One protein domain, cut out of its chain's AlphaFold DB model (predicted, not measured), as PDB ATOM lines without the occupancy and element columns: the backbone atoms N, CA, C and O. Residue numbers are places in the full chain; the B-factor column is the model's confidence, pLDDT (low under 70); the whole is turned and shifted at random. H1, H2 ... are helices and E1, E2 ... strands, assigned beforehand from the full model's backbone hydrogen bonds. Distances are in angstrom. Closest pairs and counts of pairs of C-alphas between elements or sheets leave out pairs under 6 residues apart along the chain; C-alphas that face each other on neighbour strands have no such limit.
ATOM      1  N   VAL A  98     199.726 171.580  95.960       91.12
ATOM      2  CA  VAL A  98     200.330 172.848  95.554       91.12
ATOM      3  C   VAL A  98     200.610 172.758  94.068       91.12
ATOM      4  O   VAL A  98     201.275 171.828  93.627       91.12
ATOM      5  N   GLU A  99     200.116 173.712  93.290       93.44
ATOM      6  CA  GLU A  99     200.308 173.724  91.842       93.44
ATOM      7  C   GLU A  99     201.448 174.647  91.409       93.44
ATOM      8  O   GLU A  99     201.687 175.700  92.009       93.44
ATOM      9  N   ALA A 100     202.083 174.294  90.295       96.69
ATOM     10  CA  ALA A 100     203.020 175.133  89.568       96.69
ATOM     11  C   ALA A 100     202.693 175.130  88.069       96.69
ATOM     12  O   ALA A 100     202.064 174.214  87.540       96.69
ATOM     13  N   TYR A 101     203.148 176.167  87.369       97.31
ATOM     14  CA  TYR A 101     203.151 176.155  85.911       97.31
ATOM     15  C   TYR A 101     204.179 175.164  85.379       97.31
ATOM     16  O   TYR A 101     205.336 175.209  85.803       97.31
ATOM     17  N   HIS A 102     203.775 174.371  84.393       97.00
ATOM     18  CA  HIS A 102     204.690 173.512  83.663       97.00
ATOM     19  C   HIS A 102     205.662 174.327  82.793       97.00
ATOM     20  O   HIS A 102     205.241 175.242  82.074       97.00
ATOM     21  N   LEU A 103     206.962 174.011  82.846       96.00
ATOM     22  CA  LEU A 103     207.985 174.653  82.018       96.00
ATOM     23  C   LEU A 103     208.533 173.709  80.947       96.00
ATOM     24  O   LEU A 103     209.487 172.970  81.198       96.00
ATOM     25  N   GLU A 104     208.031 173.850  79.717       94.06
ATOM     26  CA  GLU A 104     208.580 173.140  78.552       94.06
ATOM     27  C   GLU A 104     210.070 173.471  78.348       94.06
ATOM     28  O   GLU A 104     210.887 172.594  78.087       94.06
ATOM     29  N   ASP A 105     210.468 174.734  78.541       93.12
ATOM     30  CA  ASP A 105     211.875 175.137  78.584       93.12
ATOM     31  C   ASP A 105     212.163 175.998  79.818       93.12
ATOM     32  O   ASP A 105     211.892 177.200  79.842       93.12
ATOM     33  N   ARG A 106     212.800 175.401  80.832       90.31
ATOM     34  CA  ARG A 106     213.206 176.098  82.068       90.31
ATOM     35  C   ARG A 106     214.189 177.254  81.862       90.31
ATOM     36  O   ARG A 106     214.347 178.086  82.755       90.31
ATOM     37  N   LEU A 107     214.906 177.279  80.734       89.38
ATOM     38  CA  LEU A 107     215.800 178.381  80.361       89.38
ATOM     39  C   LEU A 107     215.093 179.422  79.488       89.38
ATOM     40  O   LEU A 107     215.645 180.495  79.255       89.38
ATOM     41  N   GLY A 108     213.884 179.114  79.018       88.81
ATOM     42  CA  GLY A 108     213.091 179.957  78.144       88.81
ATOM     43  C   GLY A 108     212.586 181.242  78.805       88.81
ATOM     44  O   GLY A 108     212.948 181.635  79.919       88.81
ATOM     45  N   LYS A 109     211.717 181.949  78.078       90.62
ATOM     46  CA  LYS A 109     211.115 183.187  78.579       90.62
ATOM     47  C   LYS A 109     210.185 182.877  79.752       90.62
ATOM     48  O   LYS A 109     209.370 181.967  79.699       90.62
ATOM     49  N   ARG A 110     210.260 183.709  80.794       94.25
ATOM     50  CA  ARG A 110     209.323 183.663  81.927       94.25
ATOM     51  C   ARG A 110     207.887 183.822  81.426       94.25
ATOM     52  O   ARG A 110     207.626 184.773  80.689       94.25
ATOM     53  N   ILE A 111     206.978 182.987  81.926       96.19
ATOM     54  CA  ILE A 111     205.552 183.003  81.569       96.19
ATOM     55  C   ILE A 111     204.950 184.392  81.853       96.19
ATOM     56  O   ILE A 111     204.927 184.820  83.021       96.19
ATOM     57  N   PRO A 112     204.505 185.130  80.821       95.81
ATOM     58  CA  PRO A 112     203.827 186.408  80.977       95.81
ATOM     59  C   PRO A 112     202.369 186.217  81.422       95.81
ATOM     60  O   PRO A 112     201.820 185.120  81.433       95.81
ATOM     61  N   HIS A 113     201.732 187.300  81.866       95.19
ATOM     62  CA  HIS A 113     200.394 187.231  82.459       95.19
ATOM     63  C   HIS A 113     199.283 186.838  81.479       95.19
ATOM     64  O   HIS A 113     198.321 186.190  81.883       95.19
ATOM     65  N   ASP A 114     199.389 187.246  80.225       96.19
ATOM     66  CA  ASP A 114     198.472 186.895  79.141       96.19
ATOM     67  C   ASP A 114     198.500 185.395  78.804       96.19
ATOM     68  O   ASP A 114     197.461 184.834  78.478       96.19
ATOM     69  N   GLN A 115     199.634 184.717  78.998       95.38
ATOM     70  CA  GLN A 115     199.775 183.274  78.750       95.38
ATOM     71  C   GLN A 115     199.365 182.382  79.930       95.38
ATOM     72  O   GLN A 115     199.412 181.160  79.827       95.38
ATOM     73  N   ARG A 116     198.928 182.960  81.054       93.62
ATOM     74  CA  ARG A 116     198.655 182.224  82.304       93.62
ATOM     75  C   ARG A 116     197.591 181.122  82.207       93.62
ATOM     76  O   ARG A 116     197.496 180.325  83.128       93.62
ATOM     77  N   PHE A 117     196.761 181.150  81.166       94.62
ATOM     78  CA  PHE A 117     195.724 180.148  80.901       94.62
ATOM     79  C   PHE A 117     196.098 179.187  79.768       94.62
ATOM     80  O   PHE A 117     195.430 178.181  79.586       94.62
ATOM     81  N   ALA A 118     197.138 179.514  78.997       95.88
ATOM     82  CA  ALA A 118     197.645 178.660  77.930       95.88
ATOM     83  C   ALA A 118     198.698 177.671  78.447       95.88
ATOM     84  O   ALA A 118     198.903 176.625  77.846       95.88
ATOM     85  N   VAL A 119     199.372 178.009  79.552       95.38
ATOM     86  CA  VAL A 119     200.356 177.129  80.185       95.38
ATOM     87  C   VAL A 119     199.655 176.217  81.195       95.38
ATOM     88  O   VAL A 119     198.986 176.744  82.092       95.38
ATOM     89  N   PRO A 120     199.827 174.885  81.098       95.06
ATOM     90  CA  PRO A 120     199.274 173.941  82.060       95.06
ATOM     91  C   PRO A 120     199.724 174.237  83.492       95.06
ATOM     92  O   PRO A 120     200.867 174.642  83.735       95.06
ATOM     93  N   ARG A 121     198.819 173.993  84.440       94.31
ATOM     94  CA  ARG A 121     199.137 173.907  85.864       94.31
ATOM     95  C   ARG A 121     199.104 172.444  86.270       94.31
ATOM     96  O   ARG A 121     198.179 171.733  85.894       94.31
ATOM     97  N   ILE A 122     200.135 172.017  86.983       93.62
ATOM     98  CA  ILE A 122     200.299 170.645  87.464       93.62
ATOM     99  C   ILE A 122     200.780 170.678  88.916       93.62
ATOM    100  O   ILE A 122     201.278 171.723  89.358       93.62
ATOM    101  N   PRO A 123     200.685 169.572  89.676       93.12
ATOM    102  CA  PRO A 123     201.251 169.523  91.016       93.12
ATOM    103  C   PRO A 123     202.734 169.918  91.004       93.12
ATOM    104  O   PRO A 123     203.530 169.422  90.208       93.12
ATOM    105  N   ALA A 124     203.130 170.824  91.891       95.88
ATOM    106  CA  ALA A 124     204.469 171.397  91.939       95.88
ATOM    107  C   ALA A 124     205.543 170.337  92.210       95.88
ATOM    108  O   ALA A 124     206.659 170.447  91.705       95.88
ATOM    109  N   LEU A 125     205.200 169.291  92.969       93.81
ATOM    110  CA  LEU A 125     206.067 168.133  93.171       93.81
ATOM    111  C   LEU A 125     206.293 167.361  91.860       93.81
ATOM    112  O   LEU A 125     207.424 166.980  91.568       93.81
ATOM    113  N   VAL A 126     205.250 167.199  91.039       93.69
ATOM    114  CA  VAL A 126     205.353 166.574  89.710       93.69
ATOM    115  C   VAL A 126     206.219 167.433  88.794       93.69
ATOM    116  O   VAL A 126     207.154 166.915  88.190       93.69
ATOM    117  N   GLU A 127     206.000 168.751  88.752       96.56
ATOM    118  CA  GLU A 127     206.864 169.663  87.990       96.56
ATOM    119  C   GLU A 127     208.326 169.585  88.457       96.56
ATOM    120  O   GLU A 127     209.240 169.560  87.633       96.56
ATOM    121  N   LEU A 128     208.581 169.491  89.767       96.31
ATOM    122  CA  LEU A 128     209.932 169.314  90.300       96.31
ATOM    123  C   LEU A 128     210.580 168.024  89.783       96.31
ATOM    124  O   LEU A 128     211.724 168.063  89.326       96.31
ATOM    125  N   CYS A 129     209.847 166.911  89.793       94.69
ATOM    126  CA  CYS A 129     210.293 165.640  89.227       94.69
ATOM    127  C   CYS A 129     210.554 165.743  87.714       94.69
ATOM    128  O   CYS A 129     211.590 165.269  87.235       94.69
ATOM    129  N   ILE A 130     209.683 166.423  86.959       94.25
ATOM    130  CA  ILE A 130     209.880 166.653  85.522       94.25
ATOM    131  C   ILE A 130     211.165 167.444  85.271       94.25
ATOM    132  O   ILE A 130     211.977 167.075  84.417       94.25
ATOM    133  N   GLN A 131     211.392 168.521  86.024       94.88
ATOM    134  CA  GLN A 131     212.618 169.312  85.904       94.88
ATOM    135  C   GLN A 131     213.861 168.523  86.340       94.88
ATOM    136  O   GLN A 131     214.953 168.769  85.808       94.88
ATOM    137  N   ALA A 132     213.680 167.540  87.230       93.56
ATOM    138  CA  ALA A 132     214.692 166.585  87.666       93.56
ATOM    139  C   ALA A 132     215.009 165.464  86.664       93.56
ATOM    140  O   ALA A 132     215.983 164.738  86.854       93.56
ATOM    141  N   GLY A 133     214.262 165.370  85.562       90.44
ATOM    142  CA  GLY A 133     214.541 164.438  84.469       90.44
ATOM    143  C   GLY A 133     213.512 163.326  84.301       90.44
ATOM    144  O   GLY A 133     213.673 162.521  83.388       90.44
ATOM    145  N   VAL A 134     212.446 163.298  85.108       88.94
ATOM    146  CA  VAL A 134     211.277 162.464  84.805       88.94
ATOM    147  C   VAL A 134     210.667 162.964  83.501       88.94
ATOM    148  O   VAL A 134     210.422 164.159  83.347       88.94
ATOM    149  N   ASN A 135     210.449 162.078  82.535       86.25
ATOM    150  CA  ASN A 135     209.722 162.449  81.328       86.25
ATOM    151  C   ASN A 135     208.278 161.976  81.481       86.25
ATOM    152  O   ASN A 135     208.042 160.829  81.843       86.25
ATOM    153  N   LEU A 136     207.334 162.872  81.224       86.50
ATOM    154  CA  LEU A 136     205.911 162.570  81.139       86.50
ATOM    155  C   LEU A 136     205.458 163.012  79.746       86.50
ATOM    156  O   LEU A 136     205.649 164.187  79.422       86.50
ATOM    157  N   PRO A 137     204.946 162.108  78.894       84.38
ATOM    158  CA  PRO A 137     204.523 162.459  77.538       84.38
ATOM    159  C   PRO A 137     203.494 163.597  77.491       84.38
ATOM    160  O   PRO A 137     203.508 164.399  76.561       84.38
ATOM    161  N   GLU A 138     202.643 163.695  78.512       87.00
ATOM    162  CA  GLU A 138     201.599 164.715  78.654       87.00
ATOM    163  C   GLU A 138     202.180 166.108  78.953       87.00
ATOM    164  O   GLU A 138     201.545 167.126  78.671       87.00
ATOM    165  N   TYR A 139     203.400 166.156  79.499       91.00
ATOM    166  CA  TYR A 139     204.096 167.367  79.936       91.00
ATOM    167  C   TYR A 139     205.528 167.397  79.370       91.00
ATOM    168  O   TYR A 139     206.512 167.195  80.098       91.00
ATOM    169  N   PRO A 140     205.669 167.606  78.047       91.00
ATOM    170  CA  PRO A 140     206.955 167.541  77.374       91.00
ATOM    171  C   PRO A 140     207.896 168.631  77.880       91.00
ATOM    172  O   PRO A 140     207.531 169.790  78.035       91.00
ATOM    173  N   THR A 141     209.160 168.277  78.099       92.56
ATOM    174  CA  THR A 141     210.182 169.244  78.508       92.56
ATOM    175  C   THR A 141     211.433 169.089  77.674       92.56
ATOM    176  O   THR A 141     211.965 167.994  77.496       92.56
ATOM    177  N   LYS A 142     211.961 170.218  77.218       92.12
ATOM    178  CA  LYS A 142     213.190 170.312  76.449       92.12
ATOM    179  C   LYS A 142     214.382 169.791  77.250       92.12
ATOM    180  O   LYS A 142     214.823 170.396  78.233       92.12
ATOM    181  N   SER A 190     191.235 143.368 107.809       87.25
ATOM    182  CA  SER A 190     191.682 143.025 109.160       87.25
ATOM    183  C   SER A 190     192.434 144.167 109.860       87.25
ATOM    184  O   SER A 190     193.006 145.030 109.189       87.25
ATOM    185  N   PRO A 191     192.464 144.181 111.208       86.75
ATOM    186  CA  PRO A 191     193.314 145.086 111.984       86.75
ATOM    187  C   PRO A 191     194.795 145.012 111.599       86.75
ATOM    188  O   PRO A 191     195.466 146.035 111.543       86.75
ATOM    189  N   GLU A 192     195.303 143.822 111.288       90.69
ATOM    190  CA  GLU A 192     196.693 143.623 110.882       90.69
ATOM    191  C   GLU A 192     196.991 144.298 109.536       90.69
ATOM    192  O   GLU A 192     198.028 144.941 109.379       90.69
ATOM    193  N   GLU A 193     196.060 144.218 108.582       88.31
ATOM    194  CA  GLU A 193     196.168 144.926 107.302       88.31
ATOM    195  C   GLU A 193     196.040 146.451 107.462       88.31
ATOM    196  O   GLU A 193     196.697 147.189 106.727       88.31
ATOM    197  N   ILE A 194     195.243 146.938 108.428       84.25
ATOM    198  CA  ILE A 194     195.176 148.373 108.778       84.25
ATOM    199  C   ILE A 194     196.553 148.871 109.214       84.25
ATOM    200  O   ILE A 194     197.036 149.871 108.682       84.25
ATOM    201  N   VAL A 195     197.179 148.168 110.160       88.88
ATOM    202  CA  VAL A 195     198.488 148.546 110.705       88.88
ATOM    203  C   VAL A 195     199.553 148.505 109.614       88.88
ATOM    204  O   VAL A 195     200.275 149.482 109.440       88.88
ATOM    205  N   ALA A 196     199.612 147.420 108.834       88.88
ATOM    206  CA  ALA A 196     200.590 147.276 107.757       88.88
ATOM    207  C   ALA A 196     200.476 148.409 106.721       88.88
ATOM    208  O   ALA A 196     201.482 149.004 106.336       88.88
ATOM    209  N   LEU A 197     199.252 148.769 106.320       86.88
ATOM    210  CA  LEU A 197     199.038 149.880 105.396       86.88
ATOM    211  C   LEU A 197     199.420 151.233 106.011       86.88
ATOM    212  O   LEU A 197     199.944 152.107 105.318       86.88
ATOM    213  N   ALA A 198     199.137 151.438 107.296       88.06
ATOM    214  CA  ALA A 198     199.510 152.660 107.996       88.06
ATOM    215  C   ALA A 198     201.037 152.825 108.079       88.06
ATOM    216  O   ALA A 198     201.549 153.928 107.877       88.06
ATOM    217  N   GLU A 199     201.771 151.737 108.317       91.75
ATOM    218  CA  GLU A 199     203.237 151.727 108.285       91.75
ATOM    219  C   GLU A 199     203.772 152.029 106.877       91.75
ATOM    220  O   GLU A 199     204.601 152.929 106.725       91.75
ATOM    221  N   GLU A 200     203.232 151.379 105.840       91.19
ATOM    222  CA  GLU A 200     203.598 151.641 104.438       91.19
ATOM    223  C   GLU A 200     203.321 153.103 104.043       91.19
ATOM    224  O   GLU A 200     204.144 153.759 103.403       91.19
ATOM    225  N   THR A 201     202.185 153.655 104.478       87.81
ATOM    226  CA  THR A 201     201.804 155.048 104.199       87.81
ATOM    227  C   THR A 201     202.767 156.036 104.864       87.81
ATOM    228  O   THR A 201     203.136 157.044 104.254       87.81
ATOM    229  N   LEU A 202     203.211 155.764 106.099       90.06
ATOM    230  CA  LEU A 202     204.235 156.574 106.768       90.06
ATOM    231  C   LEU A 202     205.574 156.501 106.043       90.06
ATOM    232  O   LEU A 202     206.203 157.540 105.842       90.06
ATOM    233  N   GLU A 203     206.010 155.310 105.640       92.25
ATOM    234  CA  GLU A 203     207.251 155.156 104.882       92.25
ATOM    235  C   GLU A 203     207.188 155.919 103.557       92.25
ATOM    236  O   GLU A 203     208.088 156.708 103.260       92.25
ATOM    237  N   ALA A 204     206.092 155.786 102.807       90.50
ATOM    238  CA  ALA A 204     205.877 156.522 101.565       90.50
ATOM    239  C   ALA A 204     205.888 158.043 101.790       90.50
ATOM    240  O   ALA A 204     206.547 158.781 101.053       90.50
ATOM    241  N   TRP A 205     205.216 158.533 102.837       90.88
ATOM    242  CA  TRP A 205     205.228 159.951 103.210       90.88
ATOM    243  C   TRP A 205     206.646 160.476 103.460       90.88
ATOM    244  O   TRP A 205     207.013 161.557 102.988       90.88
ATOM    245  N   GLU A 206     207.458 159.708 104.179       91.00
ATOM    246  CA  GLU A 206     208.844 160.051 104.486       91.00
ATOM    247  C   GLU A 206     209.730 160.043 103.240       91.00
ATOM    248  O   GLU A 206     210.447 161.013 102.981       91.00
ATOM    249  N   ILE A 207     209.607 159.005 102.415       93.50
ATOM    250  CA  ILE A 207     210.311 158.871 101.139       93.50
ATOM    251  C   ILE A 207     210.026 160.069 100.228       93.50
ATOM    252  O   ILE A 207     210.957 160.684  99.697       93.50
ATOM    253  N   VAL A 208     208.752 160.448 100.078       91.88
ATOM    254  CA  VAL A 208     208.334 161.585  99.248       91.88
ATOM    255  C   VAL A 208     208.942 162.890  99.763       91.88
ATOM    256  O   VAL A 208     209.497 163.673  98.984       91.88
ATOM    257  N   ARG A 209     208.884 163.132 101.077       93.75
ATOM    258  CA  ARG A 209     209.430 164.348 101.695       93.75
ATOM    259  C   ARG A 209     210.946 164.437 101.572       93.75
ATOM    260  O   ARG A 209     211.463 165.491 101.191       93.75
ATOM    261  N   ASP A 210     211.654 163.350 101.844       95.50
ATOM    262  CA  ASP A 210     213.111 163.295 101.747       95.50
ATOM    263  C   ASP A 210     213.588 163.394 100.296       95.50
ATOM    264  O   ASP A 210     214.559 164.101 100.004       95.50
ATOM    265  N   GLY A 211     212.894 162.729  99.371       95.75
ATOM    266  CA  GLY A 211     213.125 162.829  97.934       95.75
ATOM    267  C   GLY A 211     212.964 164.264  97.435       95.75
ATOM    268  O   GLY A 211     213.886 164.820  96.831       95.75
ATOM    269  N   ALA A 212     211.847 164.911  97.775       96.31
ATOM    270  CA  ALA A 212     211.601 166.311  97.443       96.31
ATOM    271  C   ALA A 212     212.688 167.233  98.018       96.31
ATOM    272  O   ALA A 212     213.246 168.064  97.297       96.31
ATOM    273  N   LEU A 213     213.069 167.042  99.285       96.56
ATOM    274  CA  LEU A 213     214.129 167.822  99.923       96.56
ATOM    275  C   LEU A 213     215.486 167.645  99.226       96.56
ATOM    276  O   LEU A 213     216.234 168.613  99.081       96.56
ATOM    277  N   LYS A 214     215.821 166.427  98.780       97.44
ATOM    278  CA  LYS A 214     217.032 166.161  97.986       97.44
ATOM    279  C   LYS A 214     216.976 166.886  96.641       97.44
ATOM    280  O   LYS A 214     217.953 167.542  96.281       97.44
ATOM    281  N   LEU A 215     215.847 166.836  95.931       97.06
ATOM    282  CA  LEU A 215     215.675 167.530  94.650       97.06
ATOM    283  C   LEU A 215     215.788 169.051  94.799       97.06
ATOM    284  O   LEU A 215     216.472 169.689  93.999       97.06
ATOM    285  N   MET A 216     215.225 169.632  95.860       97.12
ATOM    286  CA  MET A 216     215.312 171.072  96.142       97.12
ATOM    287  C   MET A 216     216.747 171.579  96.377       97.12
ATOM    288  O   MET A 216     216.998 172.779  96.262       97.12
ATOM    289  N   LYS A 217     217.714 170.696  96.670       96.00
ATOM    290  CA  LYS A 217     219.142 171.068  96.751       96.00
ATOM    291  C   LYS A 217     219.765 171.311  95.373       96.00
ATOM    292  O   LYS A 217     220.718 172.081  95.273       96.00
ATOM    293  N   SER A 218     219.236 170.669  94.333       94.81
ATOM    294  CA  SER A 218     219.760 170.726  92.960       94.81
ATOM    295  C   SER A 218     218.914 171.605  92.039       94.81
ATOM    296  O   SER A 218     219.438 172.238  91.122       94.81
ATOM    297  N   TYR A 219     217.607 171.670  92.290       95.69
ATOM    298  CA  TYR A 219     216.637 172.391  91.479       95.69
ATOM    299  C   TYR A 219     216.040 173.543  92.274       95.69
ATOM    300  O   TYR A 219     215.589 173.387  93.405       95.69
ATOM    301  N   VAL A 220     216.044 174.730  91.668       96.31
ATOM    302  CA  VAL A 220     215.551 175.935  92.332       96.31
ATOM    303  C   VAL A 220     214.032 175.891  92.395       96.31
ATOM    304  O   VAL A 220     213.371 175.907  91.361       96.31
ATOM    305  N   VAL A 221     213.491 175.923  93.608       97.94
ATOM    306  CA  VAL A 221     212.060 176.099  93.864       97.94
ATOM    307  C   VAL A 221     211.836 177.486  94.451       97.94
ATOM    308  O   VAL A 221     212.558 177.938  95.347       97.94
ATOM    309  N   ARG A 222     210.856 178.198  93.903       97.88
ATOM    310  CA  ARG A 222     210.467 179.544  94.313       97.88
ATOM    311  C   ARG A 222     209.045 179.523  94.840       97.88
ATOM    312  O   ARG A 222     208.180 178.909  94.232       97.88
ATOM    313  N   VAL A 223     208.801 180.278  95.901       97.62
ATOM    314  CA  VAL A 223     207.457 180.520  96.435       97.62
ATOM    315  C   VAL A 223     207.189 182.018  96.486       97.62
ATOM    316  O   VAL A 223     208.116 182.827  96.611       97.62
ATOM    317  N   CYS A 224     205.929 182.415  96.363       95.75
ATOM    318  CA  CYS A 224     205.516 183.775  96.667       95.75
ATOM    319  C   CYS A 224     205.388 183.948  98.185       95.75
ATOM    320  O   CYS A 224     204.604 183.264  98.824       95.75
ATOM    321  N   GLY A 225     206.071 184.925  98.783       93.75
ATOM    322  CA  GLY A 225     205.996 185.158 100.237       93.75
ATOM    323  C   GLY A 225     204.663 185.687 100.774       93.75
ATOM    324  O   GLY A 225     204.601 186.140 101.911       93.75
ATOM    325  N   TYR A 226     203.612 185.697  99.956       91.56
ATOM    326  CA  TYR A 226     202.331 186.325 100.276       91.56
ATOM    327  C   TYR A 226     201.111 185.513  99.834       91.56
ATOM    328  O   TYR A 226     199.995 185.816 100.251       91.56
ATOM    329  N   CYS A 227     201.288 184.527  98.956       92.19
ATOM    330  CA  CYS A 227     200.222 183.626  98.538       92.19
ATOM    331  C   CYS A 227     200.809 182.238  98.245       92.19
ATOM    332  O   CYS A 227     202.010 182.154  98.002       92.19
ATOM    333  N   PRO A 228     199.990 181.177  98.187       91.62
ATOM    334  CA  PRO A 228     200.463 179.796  98.004       91.62
ATOM    335  C   PRO A 228     201.026 179.457  96.606       91.62
ATOM    336  O   PRO A 228     200.989 178.308  96.189       91.62
ATOM    337  N   GLU A 229     201.494 180.445  95.836       95.38
ATOM    338  CA  GLU A 229     202.003 180.211  94.480       95.38
ATOM    339  C   GLU A 229     203.439 179.683  94.532       95.38
ATOM    340  O   GLU A 229     204.320 180.329  95.116       95.38
ATOM    341  N   VAL A 230     203.678 178.560  93.853       97.38
ATOM    342  CA  VAL A 230     204.991 177.928  93.705       97.38
ATOM    343  C   VAL A 230     205.427 177.927  92.240       97.38
ATOM    344  O   VAL A 230     204.629 177.901  91.307       97.38
ATOM    345  N   HIS A 231     206.737 177.991  92.026       97.62
ATOM    346  CA  HIS A 231     207.357 177.915  90.715       97.62
ATOM    347  C   HIS A 231     208.659 177.116  90.775       97.62
ATOM    348  O   HIS A 231     209.550 177.429  91.566       97.62
ATOM    349  N   ILE A 232     208.801 176.133  89.891       97.62
ATOM    350  CA  ILE A 232     210.019 175.332  89.761       97.62
ATOM    351  C   ILE A 232     210.905 175.973  88.692       97.62
ATOM    352  O   ILE A 232     210.635 175.878  87.503       97.62
ATOM    353  N   GLY A 233     211.959 176.671  89.100       93.81
ATOM    354  CA  GLY A 233     212.854 177.359  88.177       93.81
ATOM    355  C   GLY A 233     213.648 178.490  88.822       93.81
ATOM    356  O   GLY A 233     213.318 179.023  89.882       93.81
ATOM    357  N   ALA A 234     214.721 178.910  88.147       90.19
ATOM    358  CA  ALA A 234     215.632 179.928  88.671       90.19
ATOM    359  C   ALA A 234     214.945 181.286  88.919       90.19
ATOM    360  O   ALA A 234     215.328 182.009  89.846       90.19
ATOM    361  N   SER A 235     213.943 181.635  88.104       91.19
ATOM    362  CA  SER A 235     213.201 182.899  88.163       91.19
ATOM    363  C   SER A 235     211.702 182.661  88.024       91.19
ATOM    364  O   SER A 235     211.255 182.274  86.952       91.19
ATOM    365  N   GLY A 236     210.933 182.999  89.065       95.12
ATOM    366  CA  GLY A 236     209.475 182.840  89.089       95.12
ATOM    367  C   GLY A 236     208.740 183.505  87.924       95.12
ATOM    368  O   GLY A 236     209.263 184.429  87.301       95.12
ATOM    369  N   HIS A 237     207.512 183.097  87.614       95.75
ATOM    370  CA  HIS A 237     206.759 183.643  86.475       95.75
ATOM    371  C   HIS A 237     206.401 185.141  86.622       95.75
ATOM    372  O   HIS A 237     206.622 185.771  87.663       95.75
ATOM    373  N   LYS A 238     205.891 185.745  85.538       95.88
ATOM    374  CA  LYS A 238     205.421 187.145  85.486       95.88
ATOM    375  C   LYS A 238     203.895 187.274  85.519       95.88
ATOM    376  O   LYS A 238     203.384 188.388  85.395       95.88
ATOM    377  N   ALA A 239     203.160 186.171  85.672       94.62
ATOM    378  CA  ALA A 239     201.711 186.245  85.833       94.62
ATOM    379  C   ALA A 239     201.308 187.130  87.027       94.62
ATOM    380  O   ALA A 239     201.874 187.044  88.114       94.62
ATOM    381  N   ARG A 240     200.351 188.027  86.774       93.12
ATOM    382  CA  ARG A 240     199.815 189.004  87.730       93.12
ATOM    383  C   ARG A 240     198.553 188.486  88.432       93.12
ATOM    384  O   ARG A 240     197.481 189.058  88.277       93.12
ATOM    385  N   ASN A 241     198.661 187.347  89.104       91.56
ATOM    386  CA  ASN A 241     197.557 186.641  89.766       91.56
ATOM    387  C   ASN A 241     197.838 186.386  91.258       91.56
ATOM    388  O   ASN A 241     197.260 185.476  91.841       91.56
ATOM    389  N   CYS A 242     198.733 187.157  91.879       93.12
ATOM    390  CA  CYS A 242     199.042 187.001  93.297       93.12
ATOM    391  C   CYS A 242     197.788 187.195  94.161       93.12
ATOM    392  O   CYS A 242     197.209 188.280  94.180       93.12
ATOM    393  N   GLY A 243     197.406 186.146  94.895       86.12
ATOM    394  CA  GLY A 243     196.181 186.097  95.701       86.12
ATOM    395  C   GLY A 243     196.266 186.771  97.070       86.12
ATOM    396  O   GLY A 243     195.360 186.609  97.881       86.12
ATOM    397  N   ALA A 244     197.347 187.491  97.377       86.81
ATOM    398  CA  ALA A 244     197.475 188.096  98.696       86.81
ATOM    399  C   ALA A 244     196.528 189.286  98.893       86.81
ATOM    400  O   ALA A 244     196.182 190.024  97.962       86.81
ATOM    401  N   PHE A 245     196.165 189.516 100.151       80.75
ATOM    402  CA  PHE A 245     195.265 190.589 100.540       80.75
ATOM    403  C   PHE A 245     195.800 191.977 100.130       80.75
ATOM    404  O   PHE A 245     196.945 192.327 100.407       80.75
ATOM    405  N   LYS A 246     194.948 192.789  99.482       74.69
ATOM    406  CA  LYS A 246     195.217 194.189  99.067       74.69
ATOM    407  C   LYS A 246     196.431 194.407  98.138       74.69
ATOM    408  O   LYS A 246     196.983 195.503  98.079       74.69
ATOM    409  N   HIS A 247     196.798 193.430  97.311       73.50
ATOM    410  CA  HIS A 247     197.951 193.518  96.395       73.50
ATOM    411  C   HIS A 247     197.799 194.387  95.129       73.50
ATOM    412  O   HIS A 247     198.642 194.321  94.227       73.50
ATOM    413  N   GLN A 248     196.800 195.277  95.080       70.06
ATOM    414  CA  GLN A 248     196.631 196.252  93.990       70.06
ATOM    415  C   GLN A 248     197.886 197.121  93.795       70.06
ATOM    416  O   GLN A 248     198.277 197.413  92.667       70.06
ATOM    417  N   GLN A 249     198.596 197.441  94.885       75.12
ATOM    418  CA  GLN A 249     199.829 198.240  94.860       75.12
ATOM    419  C   GLN A 249     200.998 197.571  94.116       75.12
ATOM    420  O   GLN A 249     201.928 198.255  93.702       75.12
ATOM    421  N   ARG A 250     200.959 196.247  93.918       76.25
ATOM    422  CA  ARG A 250     201.983 195.498  93.166       76.25
ATOM    423  C   ARG A 250     201.484 195.019  91.812       76.25
ATOM    424  O   ARG A 250     202.091 194.131  91.220       76.25
ATOM    425  N   ASN A 251     200.354 195.550  91.339       86.75
ATOM    426  CA  ASN A 251     199.751 195.157  90.067       86.75
ATOM    427  C   ASN A 251     199.602 193.623  89.943       86.75
ATOM    428  O   ASN A 251     199.935 193.044  88.911       86.75
ATOM    429  N   GLY A 252     199.228 192.947  91.040       88.50
ATOM    430  CA  GLY A 252     199.063 191.489  91.097       88.50
ATOM    431  C   GLY A 252     200.350 190.657  90.982       88.50
ATOM    432  O   GLY A 252     200.258 189.442  90.832       88.50
ATOM    433  N   GLN A 253     201.543 191.258  91.029       92.38
ATOM    434  CA  GLN A 253     202.814 190.535  90.912       92.38
ATOM    435  C   GLN A 253     203.181 189.750  92.182       92.38
ATOM    436  O   GLN A 253     202.867 190.142  93.314       92.38
ATOM    437  N   HIS A 254     203.906 188.651  91.975       94.06
ATOM    438  CA  HIS A 254     204.422 187.772  93.025       94.06
ATOM    439  C   HIS A 254     205.736 188.280  93.622       94.06
ATOM    440  O   HIS A 254     206.598 188.802  92.913       94.06
ATOM    441  N   GLY A 255     205.888 188.095  94.935       94.00
ATOM    442  CA  GLY A 255     207.123 188.375  95.669       94.00
ATOM    443  C   GLY A 255     207.909 187.085  95.863       94.00
ATOM    444  O   GLY A 255     207.713 186.410  96.868       94.00
ATOM    445  N   TRP A 256     208.733 186.725  94.880       96.19
ATOM    446  CA  TRP A 256     209.437 185.442  94.839       96.19
ATOM    447  C   TRP A 256     210.580 185.353  95.855       96.19
ATOM    448  O   TRP A 256     211.466 186.206  95.870       96.19
ATOM    449  N   GLN A 257     210.614 184.262  96.615       96.81
ATOM    450  CA  GLN A 257     211.715 183.878  97.501       96.81
ATOM    451  C   GLN A 257     212.085 182.402  97.303       96.81
ATOM    452  O   GLN A 257     211.461 181.712  96.498       96.81
ATOM    453  N   ALA A 258     213.155 181.939  97.953       97.44
ATOM    454  CA  ALA A 258     213.488 180.515  97.974       97.44
ATOM    455  C   ALA A 258     212.445 179.757  98.806       97.44
ATOM    456  O   ALA A 258     212.053 180.248  99.862       97.44
ATOM    457  N   ALA A 259     211.997 178.608  98.310       97.38
ATOM    458  CA  ALA A 259     211.056 177.752  99.022       97.38
ATOM    459  C   ALA A 259     211.766 176.851 100.046       97.38
ATOM    460  O   ALA A 259     212.914 176.449  99.837       97.38
ATOM    461  N   VAL A 260     211.054 176.491 101.110       96.94
ATOM    462  CA  VAL A 260     211.362 175.358 101.993       96.94
ATOM    463  C   VAL A 260     210.448 174.173 101.670       96.94
ATOM    464  O   VAL A 260     209.492 174.308 100.910       96.94
ATOM    465  N   LEU A 261     210.738 172.996 102.230       95.81
ATOM    466  CA  LEU A 261     209.974 171.774 101.945       95.81
ATOM    467  C   LEU A 261     208.469 171.947 102.203       95.81
ATOM    468  O   LEU A 261     207.660 171.490 101.405       95.81
ATOM    469  N   ASP A 262     208.103 172.658 103.268       94.81
ATOM    470  CA  ASP A 262     206.704 172.883 103.646       94.81
ATOM    471  C   ASP A 262     205.967 173.868 102.720       94.81
ATOM    472  O   ASP A 262     204.742 173.908 102.737       94.81
ATOM    473  N   ASP A 263     206.670 174.632 101.876       95.25
ATOM    474  CA  ASP A 263     206.022 175.407 100.807       95.25
ATOM    475  C   ASP A 263     205.599 174.503  99.638       95.25
ATOM    476  O   ASP A 263     204.640 174.806  98.929       95.25
ATOM    477  N   LEU A 264     206.338 173.410  99.414       94.31
ATOM    478  CA  LEU A 264     206.103 172.454  98.331       94.31
ATOM    479  C   LEU A 264     205.152 171.328  98.752       94.31
ATOM    480  O   LEU A 264     204.305 170.917  97.965       94.31
ATOM    481  N   ILE A 265     205.305 170.835  99.983       92.75
ATOM    482  CA  ILE A 265     204.497 169.773 100.590       92.75
ATOM    483  C   ILE A 265     203.994 170.288 101.948       92.75
ATOM    484  O   ILE A 265     204.584 169.955 102.986       92.75
ATOM    485  N   PRO A 266     202.943 171.131 101.963       91.19
ATOM    486  CA  PRO A 266     202.467 171.769 103.183       91.19
ATOM    487  C   PRO A 266     201.880 170.745 104.159       91.19
ATOM    488  O   PRO A 266     200.865 170.116 103.845       91.19
TER     489      PRO A 266
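Overview. This is residues 98 to 142 and 190 to 266 of the 330 residues of an uncharacterized protein of Oryza meyeriana var. granulata (UniProt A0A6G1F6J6). A small body of a three-stranded sheet E4, E3, E5, the hairpin E1 and E2 beside its E4 edge, and long loops has one long helix, H2, as an arm: residues 190 to 207, of which 191 to 207 belong to H2, stick out. H1 and H4 pack on the other end of H2, and H3 lies far out among the loops at the opposite end of the long axis. The printed part has 122 residues, in the order E1, E2, H1, H2, E3, E4, H3, E5, H4; both sheets are antiparallel, and the class is mixed, helices and strands, with under half of the residues in named elements. It is only just loose, close to compact, with a radius of gyration of the C-alphas of 16.7 A and spans of 56 by 36 by 26 A.

Along the chain. In the larger sheet, E3 is residues 221 to 224, 10.5 A long, E4 is 230 to 232 and E5 is 256 to 258. E1, residues 99 to 101, begins at C-alpha 99 (200.308, 173.724, 91.842), and E2 is residues 121 to 123. H1 is residues 124 to 131, 10.4 A long. H2, residues 191 to 218, runs 41.5 A from C-alpha 191 at (193.314, 145.086, 111.984) to C-alpha 218 at (219.760, 170.726, 92.960). H3 is residues 247 to 250, and H4, residues 261 to 264, ends at C-alpha 264 (206.103, 172.454, 98.331).

Arrangement. E3 is the inner strand of its sheet. It forms a hairpin with E4, where N 222 and O 231 are 2.8 A apart, within hydrogen-bond range. Between E3 and its other neighbour, E5, which is antiparallel to it, N 257 of E5 and O 223 of E3 are 2.9 A apart, within hydrogen-bond range. In the hairpin E1 and E2, N 100 and O 122 are 2.9 A apart. The closest C-alphas of E1 and E4, those of Ala 100 and His 231, are 5.3 A apart. H1 and H4 are on the larger sheet but only graze it. With residues 212 to 215 alone H2 touches H1, at a steep tilt of 55 degrees, the same way; the closest C-alphas, of Leu 125 and Ala 212, are 7.2 A apart. With residues 209 to 216 alone it touches H4, closest at the C-alphas of Leu 213 and Leu 261, 6.1 A. H3 touches no helix. Every O i to N i+4 pair is within hydrogen-bond range in H1, and 22 of 24 are in H2; H3 and H4 are too short for such a pair.

Size, cuts and confidence. The C-alphas of Ser 190 and Gln 249, the two farthest apart, are 57.6 A apart. Residues 143 to 189 are not printed, and C-alphas 142 and 190 across the cut are 47.7 A apart. The links E1 to E2 and E4 to H3 are long. Mean pLDDT of the printed part is 92.2, no printed residue is under 70, and H3 has a mean of 74.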